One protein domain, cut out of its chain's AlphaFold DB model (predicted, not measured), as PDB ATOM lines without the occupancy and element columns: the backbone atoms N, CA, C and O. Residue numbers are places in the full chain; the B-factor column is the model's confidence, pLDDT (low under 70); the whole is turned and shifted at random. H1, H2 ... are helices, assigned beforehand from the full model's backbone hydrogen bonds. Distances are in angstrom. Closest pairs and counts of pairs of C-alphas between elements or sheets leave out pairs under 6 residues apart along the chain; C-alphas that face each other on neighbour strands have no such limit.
ATOM      1  N   SER A 384     189.025 200.780 188.510       77.06
ATOM      2  CA  SER A 384     188.131 199.934 189.303       77.06
ATOM      3  C   SER A 384     188.431 199.997 190.801       77.06
ATOM      4  O   SER A 384     187.513 200.156 191.609       77.06
ATOM      5  N   ALA A 385     189.705 199.962 191.205       78.38
ATOM      6  CA  ALA A 385     190.071 200.047 192.621       78.38
ATOM      7  C   ALA A 385     189.825 201.450 193.234       78.38
ATOM      8  O   ALA A 385     189.182 201.523 194.289       78.38
ATOM      9  N   PRO A 386     190.260 202.566 192.614       86.19
ATOM     10  CA  PRO A 386     189.950 203.921 193.087       86.19
ATOM     11  C   PRO A 386     188.454 204.245 193.129       86.19
ATOM     12  O   PRO A 386     187.965 204.756 194.141       86.19
ATOM     13  N   TYR A 387     187.715 203.875 192.082       87.81
ATOM     14  CA  TYR A 387     186.259 204.010 192.027       87.81
ATOM     15  C   TYR A 387     185.595 203.311 193.206       87.81
ATOM     16  O   TYR A 387     184.740 203.869 193.900       87.81
ATOM     17  N   PHE A 388     186.027 202.083 193.462       81.25
ATOM     18  CA  PHE A 388     185.454 201.281 194.512       81.25
ATOM     19  C   PHE A 388     185.742 201.858 195.901       81.25
ATOM     20  O   PHE A 388     184.834 201.892 196.725       81.25
ATOM     21  N   GLN A 389     186.947 202.383 196.162       81.25
ATOM     22  CA  GLN A 389     187.237 203.103 197.415       81.25
ATOM     23  C   GLN A 389     186.354 204.342 197.578       81.25
ATOM     24  O   GLN A 389     185.834 204.594 198.664       81.25
ATOM     25  N   TRP A 390     186.127 205.080 196.494       90.44
ATOM     26  CA  TRP A 390     185.242 206.238 196.508       90.44
ATOM     27  C   TRP A 390     183.778 205.866 196.766       90.44
ATOM     28  O   TRP A 390     183.092 206.589 197.492       90.44
ATOM     29  N   LEU A 391     183.301 204.726 196.256       86.50
ATOM     30  CA  LEU A 391     181.953 204.222 196.541       86.50
ATOM     31  C   LEU A 391     181.724 203.900 198.024       86.50
ATOM     32  O   LEU A 391     180.575 203.942 198.467       86.50
ATOM     33  N   LYS A 392     182.781 203.582 198.785       79.88
ATOM     34  CA  LYS A 392     182.680 203.271 200.225       79.88
ATOM     35  C   LYS A 392     182.312 204.484 201.071       79.88
ATOM     36  O   LYS A 392     181.820 204.318 202.183       79.88
ATOM     37  N   ILE A 393     182.576 205.689 200.572       83.81
ATOM     38  CA  ILE A 393     182.250 206.927 201.276       83.81
ATOM     39  C   ILE A 393     180.725 207.074 201.306       83.81
ATOM     40  O   ILE A 393     180.050 206.964 200.277       83.81
ATOM     41  N   GLU A 394     180.175 207.325 202.494       80.69
ATOM     42  CA  GLU A 394     178.733 207.424 202.703       80.69
ATOM     43  C   GLU A 394     178.081 208.418 201.722       80.69
ATOM     44  O   GLU A 394     178.577 209.516 201.463       80.69
ATOM     45  N   GLY A 395     176.968 207.999 201.117       83.25
ATOM     46  CA  GLY A 395     176.236 208.778 200.118       83.25
ATOM     47  C   GLY A 395     176.791 208.709 198.689       83.25
ATOM     48  O   GLY A 395     176.039 208.987 197.752       83.25
ATOM     49  N   ASN A 396     178.042 208.285 198.463       89.38
ATOM     50  CA  ASN A 396     178.609 208.229 197.107       89.38
ATOM     51  C   ASN A 396     177.966 207.153 196.226       89.38
ATOM     52  O   ASN A 396     177.794 207.373 195.026       89.38
ATOM     53  N   TYR A 397     177.498 206.049 196.812       87.69
ATOM     54  CA  TYR A 397     176.706 205.056 196.080       87.69
ATOM     55  C   TYR A 397     175.448 205.678 195.450       87.69
ATOM     56  O   TYR A 397     175.171 205.482 194.266       87.69
ATOM     57  N   LEU A 398     174.708 206.491 196.215       81.88
ATOM     58  CA  LEU A 398     173.510 207.177 195.726       81.88
ATOM     59  C   LEU A 398     173.860 208.252 194.688       81.88
ATOM     60  O   LEU A 398     173.166 208.370 193.678       81.88
ATOM     61  N   LYS A 399     174.956 209.001 194.893       92.38
ATOM     62  CA  LYS A 399     175.456 209.971 193.901       92.38
ATOM     63  C   LYS A 399     175.747 209.297 192.562       92.38
ATOM     64  O   LYS A 399     175.290 209.785 191.529       92.38
ATOM     65  N   MET A 400     176.444 208.164 192.586       93.19
ATOM     66  CA  MET A 400     176.760 207.408 191.378       93.19
ATOM     67  C   MET A 400     175.512 206.834 190.720       93.19
ATOM     68  O   MET A 400     175.345 206.972 189.514       93.19
ATOM     69  N   SER A 401     174.594 206.265 191.505       86.88
ATOM     70  CA  SER A 401     173.320 205.753 190.988       86.88
ATOM     71  C   SER A 401     172.540 206.843 190.238       86.88
ATOM     72  O   SER A 401     172.116 206.655 189.096       86.88
ATOM     73  N   ASN A 402     172.453 208.042 190.823       93.12
ATOM     74  CA  ASN A 402     171.810 209.193 190.192       93.12
ATOM     75  C   ASN A 402     172.536 209.651 188.920       93.12
ATOM     76  O   ASN A 402     171.883 210.017 187.941       93.12
ATOM     77  N   TRP A 403     173.871 209.636 188.916       96.56
ATOM     78  CA  TRP A 403     174.665 209.994 187.741       96.56
ATOM     79  C   TRP A 403     174.487 208.993 186.599       96.56
ATOM     80  O   TRP A 403     174.233 209.418 185.472       96.56
ATOM     81  N   LEU A 404     174.518 207.687 186.889       94.25
ATOM     82  CA  LEU A 404     174.295 206.625 185.901       94.25
ATOM     83  C   LEU A 404     172.923 206.777 185.249       94.25
ATOM     84  O   LEU A 404     172.824 206.861 184.024       94.25
ATOM     85  N   LYS A 405     171.885 206.962 186.072       93.06
ATOM     86  CA  LYS A 405     170.521 207.215 185.604       93.06
ATOM     87  C   LYS A 405     170.421 208.492 184.765       93.06
ATOM     88  O   LYS A 405     169.820 208.473 183.694       93.06
ATOM     89  N   LYS A 406     171.038 209.598 185.205       96.56
ATOM     90  CA  LYS A 406     171.051 210.881 184.471       96.56
ATOM     91  C   LYS A 406     171.741 210.765 183.109       96.56
ATOM     92  O   LYS A 406     171.351 211.460 182.175       96.56
ATOM     93  N   LYS A 407     172.768 209.922 182.993       96.94
ATOM     94  CA  LYS A 407     173.506 209.680 181.744       96.94
ATOM     95  C   LYS A 407     172.872 208.590 180.867       96.94
ATOM     96  O   LYS A 407     173.366 208.369 179.765       96.94
ATOM     97  N   GLY A 408     171.788 207.955 181.320       95.06
ATOM     98  CA  GLY A 408     171.089 206.901 180.582       95.06
ATOM     99  C   GLY A 408     171.837 205.567 180.554       95.06
ATOM    100  O   GLY A 408     171.659 204.795 179.617       95.06
ATOM    101  N   TYR A 409     172.700 205.307 181.540       93.00
ATOM    102  CA  TYR A 409     173.384 204.027 181.669       93.00
ATOM    103  C   TYR A 409     172.505 203.029 182.424       93.00
ATOM    104  O   TYR A 409     172.110 203.291 183.559       93.00
ATOM    105  N   ASP A 410     172.242 201.877 181.809       88.31
ATOM    106  CA  ASP A 410     171.492 200.769 182.414       88.31
ATOM    107  C   ASP A 410     172.427 199.832 183.193       88.31
ATOM    108  O   ASP A 410     172.600 198.656 182.879       88.31
ATOM    109  N   VAL A 411     173.143 200.400 184.165       83.19
ATOM    110  CA  VAL A 411     174.034 199.659 185.064       83.19
ATOM    111  C   VAL A 411     173.944 200.246 186.465       83.19
ATOM    112  O   VAL A 411     173.783 201.454 186.644       83.19
ATOM    113  N   THR A 412     174.076 199.400 187.481       83.25
ATOM    114  CA  THR A 412     174.157 199.858 188.872       83.25
ATOM    115  C   THR A 412     175.586 200.307 189.205       83.25
ATOM    116  O   THR A 412     176.537 199.867 188.548       83.25
ATOM    117  N   PRO A 413     175.794 201.128 190.256       86.38
ATOM    118  CA  PRO A 413     177.141 201.486 190.699       86.38
ATOM    119  C   PRO A 413     178.031 200.266 190.979       86.38
ATOM    120  O   PRO A 413     179.211 200.279 190.640       86.38
ATOM    121  N   GLY A 414     177.466 199.196 191.549       75.81
ATOM    122  CA  GLY A 414     178.179 197.930 191.747       75.81
ATOM    123  C   GLY A 414     178.387 197.146 190.448       75.81
ATOM    124  O   GLY A 414     179.415 196.501 190.281       75.81
ATOM    125  N   GLY A 415     177.457 197.241 189.495       73.88
ATOM    126  CA  GLY A 415     177.577 196.608 188.182       73.88
ATOM    127  C   GLY A 415     178.739 197.156 187.353       73.88
ATOM    128  O   GLY A 415     179.417 196.376 186.688       73.88
ATOM    129  N   LEU A 416     179.030 198.461 187.443       80.88
ATOM    130  CA  LEU A 416     180.176 199.086 186.757       80.88
ATOM    131  C   LEU A 416     181.512 198.416 187.071       80.88
ATOM    132  O   LEU A 416     182.369 198.317 186.200       80.88
ATOM    133  N   TYR A 417     181.648 197.949 188.306       65.12
ATOM    134  CA  TYR A 417     182.849 197.308 188.813       65.12
ATOM    135  C   TYR A 417     183.063 195.895 188.231       65.12
ATOM    136  O   TYR A 417     184.194 195.448 188.100       65.12
ATOM    137  N   ASN A 418     181.995 195.199 187.823       57.66
ATOM    138  CA  ASN A 418     182.055 193.788 187.410       57.66
ATOM    139  C   ASN A 418     182.016 193.555 185.888       57.66
ATOM    140  O   ASN A 418     182.052 192.410 185.449       57.66
ATOM    141  N   THR A 419     181.872 194.599 185.071       59.03
ATOM    142  CA  THR A 419     181.397 194.453 183.677       59.03
ATOM    143  C   THR A 419     182.379 194.924 182.601       59.03
ATOM    144  O   THR A 419     182.009 194.970 181.432       59.03
ATOM    145  N   GLY A 420     183.621 195.280 182.954       60.22
ATOM    146  CA  GLY A 420     184.583 195.821 181.978       60.22
ATOM    147  C   GLY A 420     184.144 197.171 181.396       60.22
ATOM    148  O   GLY A 420     184.464 197.520 180.261       60.22
ATOM    149  N   ASN A 421     183.382 197.948 182.170       83.38
ATOM    150  CA  ASN A 421     182.821 199.236 181.770       83.38
ATOM    151  C   ASN A 421     183.818 200.400 181.952       83.38
ATOM    152  O   ASN A 421     183.442 201.496 182.377       83.38
ATOM    153  N   GLU A 422     185.084 200.195 181.576       83.69
ATOM    154  CA  GLU A 422     186.179 201.170 181.735       83.69
ATOM    155  C   GLU A 422     185.832 202.545 181.154       83.69
ATOM    156  O   GLU A 422     186.130 203.582 181.740       83.69
ATOM    157  N   ARG A 423     185.128 202.582 180.014       88.62
ATOM    158  CA  ARG A 423     184.697 203.844 179.388       88.62
ATOM    159  C   ARG A 423     183.726 204.636 180.260       88.62
ATOM    160  O   ARG A 423     183.735 205.864 180.206       88.62
ATOM    161  N   ILE A 424     182.860 203.950 181.004       91.94
ATOM    162  CA  ILE A 424     181.914 204.601 181.911       91.94
ATOM    163  C   ILE A 424     182.646 205.012 183.188       91.94
ATOM    164  O   ILE A 424     182.461 206.140 183.633       91.94
ATOM    165  N   LEU A 425     183.529 204.156 183.717       91.00
ATOM    166  CA  LEU A 425     184.365 204.473 184.877       91.00
ATOM    167  C   LEU A 425     185.252 205.693 184.630       91.00
ATOM    168  O   LEU A 425     185.271 206.599 185.452       91.00
ATOM    169  N   LYS A 426     185.893 205.791 183.465       93.12
ATOM    170  CA  LYS A 426     186.688 206.963 183.089       93.12
ATOM    171  C   LYS A 426     185.858 208.252 183.079       93.12
ATOM    172  O   LYS A 426     186.267 209.255 183.644       93.12
ATOM    173  N   LYS A 427     184.660 208.222 182.488       94.75
ATOM    174  CA  LYS A 427     183.746 209.382 182.485       94.75
ATOM    175  C   LYS A 427     183.230 209.730 183.876       94.75
ATOM    176  O   LYS A 427     182.949 210.889 184.158       94.75
ATOM    177  N   ALA A 428     183.030 208.720 184.714       94.25
ATOM    178  CA  ALA A 428     182.655 208.923 186.099       94.25
ATOM    179  C   ALA A 428     183.811 209.560 186.884       94.25
ATOM    180  O   ALA A 428     183.571 210.455 187.687       94.25
ATOM    181  N   ASP A 429     185.053 209.153 186.625       95.06
ATOM    182  CA  ASP A 429     186.235 209.748 187.247       95.06
ATOM    183  C   ASP A 429     186.420 211.215 186.852       95.06
ATOM    184  O   ASP A 429     186.713 212.043 187.703       95.06
ATOM    185  N   GLU A 430     186.157 211.572 185.594       95.69
ATOM    186  CA  GLU A 430     186.180 212.970 185.140       95.69
ATOM    187  C   GLU A 430     185.206 213.877 185.922       95.69
ATOM    188  O   GLU A 430     185.445 215.077 186.026       95.69
ATOM    189  N   GLU A 431     184.118 213.323 186.470       96.12
ATOM    190  CA  GLU A 431     183.119 214.062 187.259       96.12
ATOM    191  C   GLU A 431     183.409 214.017 188.768       96.12
ATOM    192  O   GLU A 431     183.190 214.991 189.487       96.12
ATOM    193  N   PHE A 432     183.835 212.858 189.272       95.31
ATOM    194  CA  PHE A 432     183.927 212.589 190.708       95.31
ATOM    195  C   PHE A 432     185.357 212.552 191.245       95.31
ATOM    196  O   PHE A 432     185.532 212.489 192.465       95.31
ATOM    197  N   HIS A 433     186.350 212.593 190.356       94.19
ATOM    198  CA  HIS A 433     187.784 212.648 190.635       94.19
ATOM    199  C   HIS A 433     188.251 211.591 191.645       94.19
ATOM    200  O   HIS A 433     189.088 211.846 192.515       94.19
ATOM    201  N   PHE A 434     187.695 210.379 191.571       90.94
ATOM    202  CA  PHE A 434     188.009 209.328 192.535       90.94
ATOM    203  C   PHE A 434     189.433 208.782 192.387       90.94
ATOM    204  O   PHE A 434     190.014 208.323 193.373       90.94
ATOM    205  N   MET A 435     190.035 208.894 191.203       89.62
ATOM    206  CA  MET A 435     191.445 208.588 190.974       89.62
ATOM    207  C   MET A 435     192.356 209.514 191.782       89.62
ATOM    208  O   MET A 435     193.267 209.039 192.465       89.62
ATOM    209  N   GLU A 436     192.095 210.822 191.764       89.19
ATOM    210  CA  GLU A 436     192.862 211.812 192.531       89.19
ATOM    211  C   GLU A 436     192.670 211.618 194.036       89.19
ATOM    212  O   GLU A 436     193.645 211.578 194.792       89.19
ATOM    213  N   LEU A 437     191.426 211.383 194.460       83.56
ATOM    214  CA  LEU A 437     191.106 211.098 195.856       83.56
ATOM    215  C   LEU A 437     191.834 209.843 196.358       83.56
ATOM    216  O   LEU A 437     192.388 209.858 197.456       83.56
ATOM    217  N   SER A 438     191.922 208.786 195.547       79.12
ATOM    218  CA  SER A 438     192.639 207.566 195.935       79.12
ATOM    219  C   SER A 438     194.149 207.770 196.112       79.12
ATOM    220  O   SER A 438     194.750 207.126 196.972       79.12
ATOM    221  N   LYS A 439     194.762 208.681 195.339       83.94
ATOM    222  CA  LYS A 439     196.188 209.029 195.461       83.94
ATOM    223  C   LYS A 439     196.480 209.792 196.750       83.94
ATOM    224  O   LYS A 439     197.547 209.603 197.311       83.94
ATOM    225  N   SER A 440     195.536 210.608 197.224       77.19
ATOM    226  CA  SER A 440     195.666 211.364 198.481       77.19
ATOM    227  C   SER A 440     195.498 210.523 199.756       77.19
ATOM    228  O   SER A 440     195.843 210.981 200.840       77.19
ATOM    229  N   LEU A 441     194.950 209.309 199.630       65.31
ATOM    230  CA  LEU A 441     194.710 208.377 200.741       65.31
ATOM    231  C   LEU A 441     195.848 207.360 200.942       65.31
ATOM    232  O   LEU A 441     195.787 206.571 201.887       65.31
ATOM    233  N   LYS A 442     196.844 207.347 200.050       59.94
ATOM    234  CA  LYS A 442     198.097 206.596 200.197       59.94
ATOM    235  C   LYS A 442     199.155 207.496 200.811       59.94
ATOM    236  O   LYS A 442     199.927 206.966 201.638       59.94
TER     237      LYS A 442
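AT A GLANCE: This is residues 384 to 442 of the 442 residues of an uncharacterized protein of Desulfatibacillum alkenivorans DSM 16219 (UniProt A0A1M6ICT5). Five short helices cross in a compact cluster, H1 and H4 in the middle, H2 and H5 at opposite ends. The class is all helix: 59 residues printed, named helices H1 to H5, no named strand. The radius of gyration of the C-alphas is 10.6 A, the spans 33, 23 and 18 A.

HOW THE PARTS SIT: H2, residues 396 to 406, and H3, residues 413 to 418, touch about perpendicular at 89 degrees, C-alphas 401 and 413 closest at 5.7 A. H1, residues 384 to 391, touches H5, residues 434 to 440, at 87 degrees, C-alphas 386 and 435 closest at 5.3 A. H1, H2 and H5 have each O i to N i+4 pair within hydrogen-bond range; H4, residues 422 to 432, 6 of 7; H3 0 of 2, but 2 of 3 O i to N i+3 pairs.

IN THESE COORDINATES: H2 is 15.0 A long, H4 14.7 A, first to last C-alpha. C-alpha 384 is at (188.131, 199.934, 189.303), C-alpha 440 at (195.666, 211.364, 198.481).

THE WHOLE: The printed part has no cut; pLDDT is under 70 at residues 417 to 420 and 441 to 442.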